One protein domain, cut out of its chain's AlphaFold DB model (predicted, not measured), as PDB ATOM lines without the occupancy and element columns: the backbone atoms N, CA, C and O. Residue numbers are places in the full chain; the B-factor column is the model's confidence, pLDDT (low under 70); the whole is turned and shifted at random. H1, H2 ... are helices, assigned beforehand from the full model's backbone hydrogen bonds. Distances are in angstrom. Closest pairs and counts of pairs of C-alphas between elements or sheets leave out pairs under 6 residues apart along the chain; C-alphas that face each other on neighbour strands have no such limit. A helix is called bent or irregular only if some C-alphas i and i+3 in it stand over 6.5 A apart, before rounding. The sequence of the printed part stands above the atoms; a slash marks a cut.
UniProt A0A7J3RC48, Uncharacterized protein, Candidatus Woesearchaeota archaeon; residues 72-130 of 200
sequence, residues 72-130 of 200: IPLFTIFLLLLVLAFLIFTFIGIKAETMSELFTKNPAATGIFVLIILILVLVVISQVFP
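This is residues 72 to 130 of the 200 residues of an uncharacterized protein of Candidatus Woesearchaeota archaeon (UniProt A0A7J3RC48). Two long helices, H3 and H1, run opposite ways and form the two long sides of a flat, open triangle, and the short helix H2 makes the third side across the end where they spread apart. H3 and H1 come nearest to each other towards the far end from H2, the middle of the triangle is empty, and residues 125 to 130, the last turn of H3 and the two residues after it, stick out. The printed part has 59 residues with three named helices, in the order H1, H2, H3, and no named strand; the class is all helix. The whole is loose, with a radius of gyration of the C-alphas of 14.0 A, and its C-alphas span 44 by 23 by 12 A.

The longest helix is H3, 22 residues from Pro 107 to Val 128, with 31.3 A from first to last C-alpha. It runs almost wholly along z: C-alpha 107 is at (-16.011, -14.050, -54.685) and C-alpha 128 is at (-13.919, -13.131, -23.436). H1 holds residues 72 to 91, 20 residues from Ile 72 to Phe 91, and measures 28.2 A. Its C-alpha 72 is at (-3.951, -17.804, -30.534) and its C-alpha 91 at (-0.718, -34.167, -53.239), with z falling from one to the other where in H3 it rises. H2 is the short one, residues 96 to 105 from Ala 96 to Lys 105, 14.2 A from first to last C-alpha. It begins at C-alpha 96, (-0.337, -23.406, -55.769), and z changes little along it. No helix is bent or irregular.

H3 and H1 are close but not clearly touching, with 2 pairs of C-alphas within 8 A. Their closest C-alphas are those of Leu 74 and Leu 120, 7.7 A apart. Their lines stand at a shallow tilt of 27 degrees, and they run opposite ways. Their centres are 15.5 A apart. H3 and H2 touch only at the corner by their link, with 4 pairs of C-alphas within 8 A; the closest are those of Phe 103 and Thr 110, 5.5 A apart. H3 touches H2 with residues 109 to 110 alone, only at the corner. The lines of H2 and H3 are about perpendicular, at 85 degrees, and their centres are 20.2 A apart. H1 and H2 are close but not clearly touching, with 1 pair of C-alphas within 8 A, those of Thr 90 and Ala 96 at 7.3 A. Their lines stand at a steep tilt of 63 degrees, and they run opposite ways. In the backbones of H1, H2 and H3, every O i to N i+4 pair is within hydrogen-bond range.

The two C-alphas farthest apart are those of Gly 93 and Pro 130, at 44.6 A, while the first and last printed C-alphas, of Ile 72 and Pro 130, are 18.4 A apart. The printed part runs from 72 to 130 without a cut. The link from H1 to H2, of 4 residues, and the link from H2 to H3, of 1 residue, are both tight. Three stretches stand free: residues 79 to 85, which belong to H1; residues 104 to 109, of which 107 to 109 belong to H3; and residues 125 to 130, of which 125 to 128 belong to H3. The mean pLDDT of the printed part is 81.0, and that of H2 is 71. Residues 99 to 100, 102 to 103 and 130 are under 70.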
ATOM      1  N   ILE A  72      -5.159 -17.111 -30.054       90.69
ATOM      2  CA  ILE A  72      -3.951 -17.804 -30.534       90.69
ATOM      3  C   ILE A  72      -4.154 -19.316 -30.726       90.69
ATOM      4  O   ILE A  72      -3.873 -19.798 -31.826       90.69
ATOM      5  N   PRO A  73      -4.619 -20.098 -29.732       88.75
ATOM      6  CA  PRO A  73      -4.773 -21.540 -29.908       88.75
ATOM      7  C   PRO A  73      -5.813 -21.875 -30.984       88.75
ATOM      8  O   PRO A  73      -5.573 -22.753 -31.811       88.75
ATOM      9  N   LEU A  74      -6.926 -21.135 -31.041       84.50
ATOM     10  CA  LEU A  74      -7.968 -21.344 -32.046       84.50
ATOM     11  C   LEU A  74      -7.467 -21.023 -33.463       84.50
ATOM     12  O   LEU A  74      -7.682 -21.797 -34.395       84.50
ATOM     13  N   PHE A  75      -6.733 -19.920 -33.612       86.19
ATOM     14  CA  PHE A  75      -6.084 -19.538 -34.861       86.19
ATOM     15  C   PHE A  75      -5.011 -20.546 -35.283       86.19
ATOM     16  O   PHE A  75      -4.884 -20.849 -36.464       86.19
ATOM     17  N   THR A  76      -4.275 -21.114 -34.325       88.44
ATOM     18  CA  THR A  76      -3.254 -22.138 -34.586       88.44
ATOM     19  C   THR A  76      -3.885 -23.413 -35.140       88.44
ATOM     20  O   THR A  76      -3.404 -23.942 -36.138       88.44
ATOM     21  N   ILE A  77      -4.989 -23.880 -34.546       87.38
ATOM     22  CA  ILE A  77      -5.747 -25.036 -35.051       87.38
ATOM     23  C   ILE A  77      -6.281 -24.744 -36.456       87.38
ATOM     24  O   ILE A  77      -6.137 -25.570 -37.355       87.38
ATOM     25  N   PHE A  78      -6.854 -23.559 -36.671       84.25
ATOM     26  CA  PHE A  78      -7.343 -23.153 -37.986       84.25
ATOM     27  C   PHE A  78      -6.227 -23.124 -39.042       84.25
ATOM     28  O   PHE A  78      -6.397 -23.665 -40.134       84.25
ATOM     29  N   LEU A  79      -5.070 -22.548 -38.713       87.06
ATOM     30  CA  LEU A  79      -3.913 -22.491 -39.604       87.06
ATOM     31  C   LEU A  79      -3.376 -23.894 -39.901       87.06
ATOM     32  O   LEU A  79      -3.056 -24.187 -41.048       87.06
ATOM     33  N   LEU A  80      -3.336 -24.780 -38.902       91.62
ATOM     34  CA  LEU A  80      -2.953 -26.179 -39.086       91.62
ATOM     35  C   LEU A  80      -3.897 -26.897 -40.061       91.62
ATOM     36  O   LEU A  80      -3.428 -27.571 -40.975       91.62
ATOM     37  N   LEU A  81      -5.214 -26.722 -39.904       87.19
ATOM     38  CA  LEU A  81      -6.214 -27.278 -40.822       87.19
ATOM     39  C   LEU A  81      -6.051 -26.724 -42.237       87.19
ATOM     40  O   LEU A  81      -6.137 -27.477 -43.203       87.19
ATOM     41  N   LEU A  82      -5.779 -25.424 -42.360       85.81
ATOM     42  CA  LEU A  82      -5.525 -24.780 -43.642       85.81
ATOM     43  C   LEU A  82      -4.280 -25.382 -44.300       85.81
ATOM     44  O   LEU A  82      -4.366 -25.852 -45.427       85.81
ATOM     45  N   VAL A  83      -3.152 -25.463 -43.593       87.12
ATOM     46  CA  VAL A  83      -1.920 -26.081 -44.110       87.12
ATOM     47  C   VAL A  83      -2.159 -27.532 -44.524       87.12
ATOM     48  O   VAL A  83      -1.716 -27.931 -45.598       87.12
ATOM     49  N   LEU A  84      -2.899 -28.309 -43.729       87.50
ATOM     50  CA  LEU A  84      -3.232 -29.692 -44.063       87.50
ATOM     51  C   LEU A  84      -4.087 -29.779 -45.335       87.50
ATOM     52  O   LEU A  84      -3.799 -30.593 -46.209       87.50
ATOM     53  N   ALA A  85      -5.090 -28.910 -45.478       83.19
ATOM     54  CA  ALA A  85      -5.905 -28.827 -46.686       83.19
ATOM     55  C   ALA A  85      -5.057 -28.464 -47.917       83.19
ATOM     56  O   ALA A  85      -5.158 -29.127 -48.949       83.19
ATOM     57  N   PHE A  86      -4.165 -27.474 -47.799       84.12
ATOM     58  CA  PHE A  86      -3.215 -27.115 -48.856       84.12
ATOM     59  C   PHE A  86      -2.303 -28.289 -49.226       84.12
ATOM     60  O   PHE A  86      -2.054 -28.527 -50.409       84.12
ATOM     61  N   LEU A  87      -1.835 -29.055 -48.239       88.50
ATOM     62  CA  LEU A  87      -0.981 -30.215 -48.463       88.50
ATOM     63  C   LEU A  87      -1.729 -31.325 -49.218       88.50
ATOM     64  O   LEU A  87      -1.197 -31.867 -50.184       88.50
ATOM     65  N   ILE A  88      -2.981 -31.607 -48.841       87.50
ATOM     66  CA  ILE A  88      -3.846 -32.573 -49.536       87.50
ATOM     67  C   ILE A  88      -4.062 -32.153 -50.992       87.50
ATOM     68  O   ILE A  88      -3.863 -32.957 -51.900       87.50
ATOM     69  N   PHE A  89      -4.416 -30.890 -51.238       82.50
ATOM     70  CA  PHE A  89      -4.603 -30.401 -52.605       82.50
ATOM     71  C   PHE A  89      -3.307 -30.454 -53.425       82.50
ATOM     72  O   PHE A  89      -3.343 -30.804 -54.605       82.50
ATOM     73  N   THR A  90      -2.163 -30.188 -52.793       84.81
ATOM     74  CA  THR A  90      -0.849 -30.313 -53.438       84.81
ATOM     75  C   THR A  90      -0.547 -31.771 -53.803       84.81
ATOM     76  O   THR A  90      -0.083 -32.031 -54.911       84.81
ATOM     77  N   PHE A  91      -0.871 -32.738 -52.937       89.00
ATOM     78  CA  PHE A  91      -0.718 -34.167 -53.239       89.00
ATOM     79  C   PHE A  91      -1.629 -34.655 -54.371       89.00
ATOM     80  O   PHE A  91      -1.241 -35.549 -55.119       89.00
ATOM     81  N   ILE A  92      -2.804 -34.044 -54.542       88.31
ATOM     82  CA  ILE A  92      -3.715 -34.308 -55.672       88.31
ATOM     83  C   ILE A  92      -3.182 -33.680 -56.985       88.31
ATOM     84  O   ILE A  92      -3.735 -33.897 -58.060       88.31
ATOM     85  N   GLY A  93      -2.071 -32.938 -56.931       83.69
ATOM     86  CA  GLY A  93      -1.434 -32.318 -58.094       83.69
ATOM     87  C   GLY A  93      -2.002 -30.944 -58.450       83.69
ATOM     88  O   GLY A  93      -1.712 -30.417 -59.525       83.69
ATOM     89  N   ILE A  94      -2.800 -30.336 -57.564       82.69
ATOM     90  CA  ILE A  94      -3.280 -28.966 -57.748       82.69
ATOM     91  C   ILE A  94      -2.122 -28.019 -57.442       82.69
ATOM     92  O   ILE A  94      -1.607 -27.976 -56.324       82.69
ATOM     93  N   LYS A  95      -1.714 -27.244 -58.448       80.00
ATOM     94  CA  LYS A  95      -0.649 -26.253 -58.297       80.00
ATOM     95  C   LYS A  95      -1.084 -25.108 -57.383       80.00
ATOM     96  O   LYS A  95      -2.252 -24.710 -57.365       80.00
ATOM     97  N   ALA A  96      -0.117 -24.540 -56.663       72.12
ATOM     98  CA  ALA A  96      -0.337 -23.406 -55.769       72.12
ATOM     99  C   ALA A  96      -0.916 -22.186 -56.510       72.12
ATOM    100  O   ALA A  96      -1.758 -21.477 -55.954       72.12
ATOM    101  N   GLU A  97      -0.538 -21.986 -57.780       73.75
ATOM    102  CA  GLU A  97      -1.088 -20.915 -58.618       73.75
ATOM    103  C   GLU A  97      -2.613 -21.047 -58.758       73.75
ATOM    104  O   GLU A  97      -3.342 -20.094 -58.482       73.75
ATOM    105  N   THR A  98      -3.110 -22.250 -59.061       75.56
ATOM    106  CA  THR A  98      -4.545 -22.532 -59.200       75.56
ATOM    107  C   THR A  98      -5.302 -22.294 -57.894       75.56
ATOM    108  O   THR A  98      -6.410 -21.764 -57.915       75.56
ATOM    109  N   MET A  99      -4.709 -22.615 -56.738       67.38
ATOM    110  CA  MET A  99      -5.331 -22.317 -55.442       67.38
ATOM    111  C   MET A  99      -5.426 -20.810 -55.196       67.38
ATOM    112  O   MET A  99      -6.480 -20.318 -54.799       67.38
ATOM    113  N   SER A 100      -4.358 -20.060 -55.479       67.12
ATOM    114  CA  SER A 100      -4.361 -18.601 -55.318       67.12
ATOM    115  C   SER A 100      -5.389 -17.915 -56.224       67.12
ATOM    116  O   SER A 100      -6.045 -16.961 -55.798       67.12
ATOM    117  N   GLU A 101      -5.605 -18.445 -57.432       74.25
ATOM    118  CA  GLU A 101      -6.643 -17.980 -58.351       74.25
ATOM    119  C   GLU A 101      -8.056 -18.275 -57.837       74.25
ATOM    120  O   GLU A 101      -8.938 -17.430 -57.982       74.25
ATOM    121  N   LEU A 102      -8.284 -19.412 -57.170       68.00
ATOM    122  CA  LEU A 102      -9.580 -19.717 -56.552       68.00
ATOM    123  C   LEU A 102      -9.936 -18.733 -55.428       68.00
ATOM    124  O   LEU A 102     -11.094 -18.337 -55.322       68.00
ATOM    125  N   PHE A 103      -8.963 -18.287 -54.628       64.50
ATOM    126  CA  PHE A 103      -9.206 -17.320 -53.547       64.50
ATOM    127  C   PHE A 103      -9.352 -15.872 -54.023       64.50
ATOM    128  O   PHE A 103      -9.982 -15.072 -53.329       64.50
ATOM    129  N   THR A 104      -8.772 -15.521 -55.175       71.75
ATOM    130  CA  THR A 104      -8.781 -14.148 -55.709       71.75
ATOM    131  C   THR A 104      -9.848 -13.907 -56.773       71.75
ATOM    132  O   THR A 104     -10.422 -12.822 -56.808       71.75
ATOM    133  N   LYS A 105     -10.150 -14.890 -57.632       76.69
ATOM    134  CA  LYS A 105     -11.123 -14.739 -58.731       76.69
ATOM    135  C   LYS A 105     -12.540 -15.158 -58.355       76.69
ATOM    136  O   LYS A 105     -13.483 -14.714 -59.006       76.69
ATOM    137  N   ASN A 106     -12.716 -16.009 -57.340       77.88
ATOM    138  CA  ASN A 106     -14.037 -16.489 -56.950       77.88
ATOM    139  C   ASN A 106     -14.547 -15.759 -55.692       77.88
ATOM    140  O   ASN A 106     -14.137 -16.109 -54.581       77.88
ATOM    141  N   PRO A 107     -15.487 -14.800 -55.826       75.19
ATOM    142  CA  PRO A 107     -16.011 -14.050 -54.685       75.19
ATOM    143  C   PRO A 107     -16.695 -14.950 -53.647       75.19
ATOM    144  O   PRO A 107     -16.738 -14.600 -52.469       75.19
ATOM    145  N   ALA A 108     -17.179 -16.133 -54.046       75.56
ATOM    146  CA  ALA A 108     -17.743 -17.102 -53.111       75.56
ATOM    147  C   ALA A 108     -16.672 -17.699 -52.181       75.56
ATOM    148  O   ALA A 108     -16.902 -17.808 -50.981       75.56
ATOM    149  N   ALA A 109     -15.489 -18.040 -52.705       73.12
ATOM    150  CA  ALA A 109     -14.399 -18.602 -51.907       73.12
ATOM    151  C   ALA A 109     -13.824 -17.565 -50.929       73.12
ATOM    152  O   ALA A 109     -13.610 -17.870 -49.754       73.12
ATOM    153  N   THR A 110     -13.655 -16.318 -51.383       75.88
ATOM    154  CA  THR A 110     -13.259 -15.204 -50.511       75.88
ATOM    155  C   THR A 110     -14.311 -14.950 -49.428       75.88
ATOM    156  O   THR A 110     -13.961 -14.804 -48.260       75.88
ATOM    157  N   GLY A 111     -15.600 -14.953 -49.790       78.69
ATOM    158  CA  GLY A 111     -16.706 -14.751 -48.851       78.69
ATOM    159  C   GLY A 111     -16.761 -15.816 -47.755       78.69
ATOM    160  O   GLY A 111     -16.918 -15.479 -46.585       78.69
ATOM    161  N   ILE A 112     -16.551 -17.087 -48.106       77.50
ATOM    162  CA  ILE A 112     -16.477 -18.195 -47.142       77.50
ATOM    163  C   ILE A 112     -15.284 -18.021 -46.200       77.50
ATOM    164  O   ILE A 112     -15.432 -18.181 -44.992       77.50
ATOM    165  N   PHE A 113     -14.108 -17.681 -46.728       79.38
ATOM    166  CA  PHE A 113     -12.916 -17.484 -45.904       79.38
ATOM    167  C   PHE A 113     -13.112 -16.349 -44.890       79.38
ATOM    168  O   PHE A 113     -12.831 -16.513 -43.703       79.38
ATOM    169  N   VAL A 114     -13.675 -15.222 -45.340       82.44
ATOM    170  CA  VAL A 114     -14.032 -14.096 -44.468       82.44
ATOM    171  C   VAL A 114     -15.089 -14.508 -43.441       82.44
ATOM    172  O   VAL A 114     -14.951 -14.160 -42.271       82.44
ATOM    173  N   LEU A 115     -16.103 -15.286 -43.835       84.56
ATOM    174  CA  LEU A 115     -17.136 -15.791 -42.928       84.56
ATOM    175  C   LEU A 115     -16.545 -16.690 -41.836       84.56
ATOM    176  O   LEU A 115     -16.893 -16.532 -40.672       84.56
ATOM    177  N   ILE A 116     -15.632 -17.600 -42.183       84.12
ATOM    178  CA  ILE A 116     -14.976 -18.481 -41.206       84.12
ATOM    179  C   ILE A 116     -14.147 -17.659 -40.215       84.12
ATOM    180  O   ILE A 116     -14.243 -17.886 -39.010       84.12
ATOM    181  N   ILE A 117     -13.379 -16.674 -40.697       83.62
ATOM    182  CA  ILE A 117     -12.627 -15.762 -39.821       83.62
ATOM    183  C   ILE A 117     -13.578 -14.977 -38.915       83.62
ATOM    184  O   ILE A 117     -13.317 -14.856 -37.720       83.62
ATOM    185  N   LEU A 118     -14.689 -14.473 -39.452       84.62
ATOM    186  CA  LEU A 118     -15.687 -13.735 -38.683       84.62
ATOM    187  C   LEU A 118     -16.300 -14.607 -37.581       84.62
ATOM    188  O   LEU A 118     -16.379 -14.172 -36.436       84.62
ATOM    189  N   ILE A 119     -16.678 -15.846 -37.904       85.44
ATOM    190  CA  ILE A 119     -17.188 -16.820 -36.932       85.44
ATOM    191  C   ILE A 119     -16.134 -17.088 -35.852       85.44
ATOM    192  O   ILE A 119     -16.455 -17.063 -34.668       85.44
ATOM    193  N   LEU A 120     -14.873 -17.295 -36.237       84.44
ATOM    194  CA  LEU A 120     -13.772 -17.527 -35.303       84.44
ATOM    195  C   LEU A 120     -13.612 -16.346 -34.335       84.44
ATOM    196  O   LEU A 120     -13.517 -16.546 -33.126       84.44
ATOM    197  N   VAL A 121     -13.647 -15.114 -34.844       81.50
ATOM    198  CA  VAL A 121     -13.605 -13.904 -34.014       81.50
ATOM    199  C   VAL A 121     -14.806 -13.847 -33.067       81.50
ATOM    200  O   VAL A 121     -14.614 -13.604 -31.877       81.50
ATOM    201  N   LEU A 122     -16.022 -14.130 -33.547       81.44
ATOM    202  CA  LEU A 122     -17.231 -14.148 -32.715       81.44
ATOM    203  C   LEU A 122     -17.153 -15.179 -31.580       81.44
ATOM    204  O   LEU A 122     -17.569 -14.882 -30.464       81.44
ATOM    205  N   VAL A 123     -16.573 -16.356 -31.831       84.94
ATOM    206  CA  VAL A 123     -16.338 -17.385 -30.802       84.94
ATOM    207  C   VAL A 123     -15.417 -16.871 -29.707       84.94
ATOM    208  O   VAL A 123     -15.655 -17.102 -28.527       84.94
ATOM    209  N   VAL A 124     -14.340 -16.180 -30.075       82.56
ATOM    210  CA  VAL A 124     -13.407 -15.656 -29.074       82.56
ATOM    211  C   VAL A 124     -14.053 -14.508 -28.302       82.56
ATOM    212  O   VAL A 124     -13.920 -14.451 -27.081       82.56
ATOM    213  N   ILE A 125     -14.816 -13.640 -28.974       78.56
ATOM    214  CA  ILE A 125     -15.586 -12.579 -28.313       78.56
ATOM    215  C   ILE A 125     -16.558 -13.179 -27.294       78.56
ATOM    216  O   ILE A 125     -16.560 -12.720 -26.158       78.56
ATOM    217  N   SER A 126     -17.317 -14.226 -27.634       79.62
ATOM    218  CA  SER A 126     -18.270 -14.841 -26.694       79.62
ATOM    219  C   SER A 126     -17.594 -15.486 -25.478       79.62
ATOM    220  O   SER A 126     -18.186 -15.553 -24.404       79.62
ATOM    221  N   GLN A 127     -16.340 -15.927 -25.612       81.75
ATOM    222  CA  GLN A 127     -15.557 -16.480 -24.503       81.75
ATOM    223  C   GLN A 127     -14.893 -15.415 -23.621       81.75
ATOM    224  O   GLN A 127     -14.584 -15.695 -22.463       81.75
ATOM    225  N   VAL A 128     -14.582 -14.237 -24.162       79.62
ATOM    226  CA  VAL A 128     -13.919 -13.131 -23.436       79.62
ATOM    227  C   VAL A 128     -14.943 -12.188 -22.821       79.62
ATOM    228  O   VAL A 128     -14.747 -11.656 -21.731       79.62
ATOM    229  N   PHE A 129     -16.053 -12.004 -23.520       76.06
ATOM    230  CA  PHE A 129     -17.218 -11.254 -23.096       76.06
ATOM    231  C   PHE A 129     -18.387 -12.232 -23.005       76.06
ATOM    232  O   PHE A 129     -19.300 -12.160 -23.831       76.06
ATOM    233  N   PRO A 130     -18.374 -13.174 -22.041       66.31
ATOM    234  CA  PRO A 130     -19.594 -13.892 -21.738       66.31
ATOM    235  C   PRO A 130     -20.637 -12.825 -21.408       66.31
ATOM    236  O   PRO A 130     -20.402 -11.966 -20.551       66.31
TER     237      PRO A 130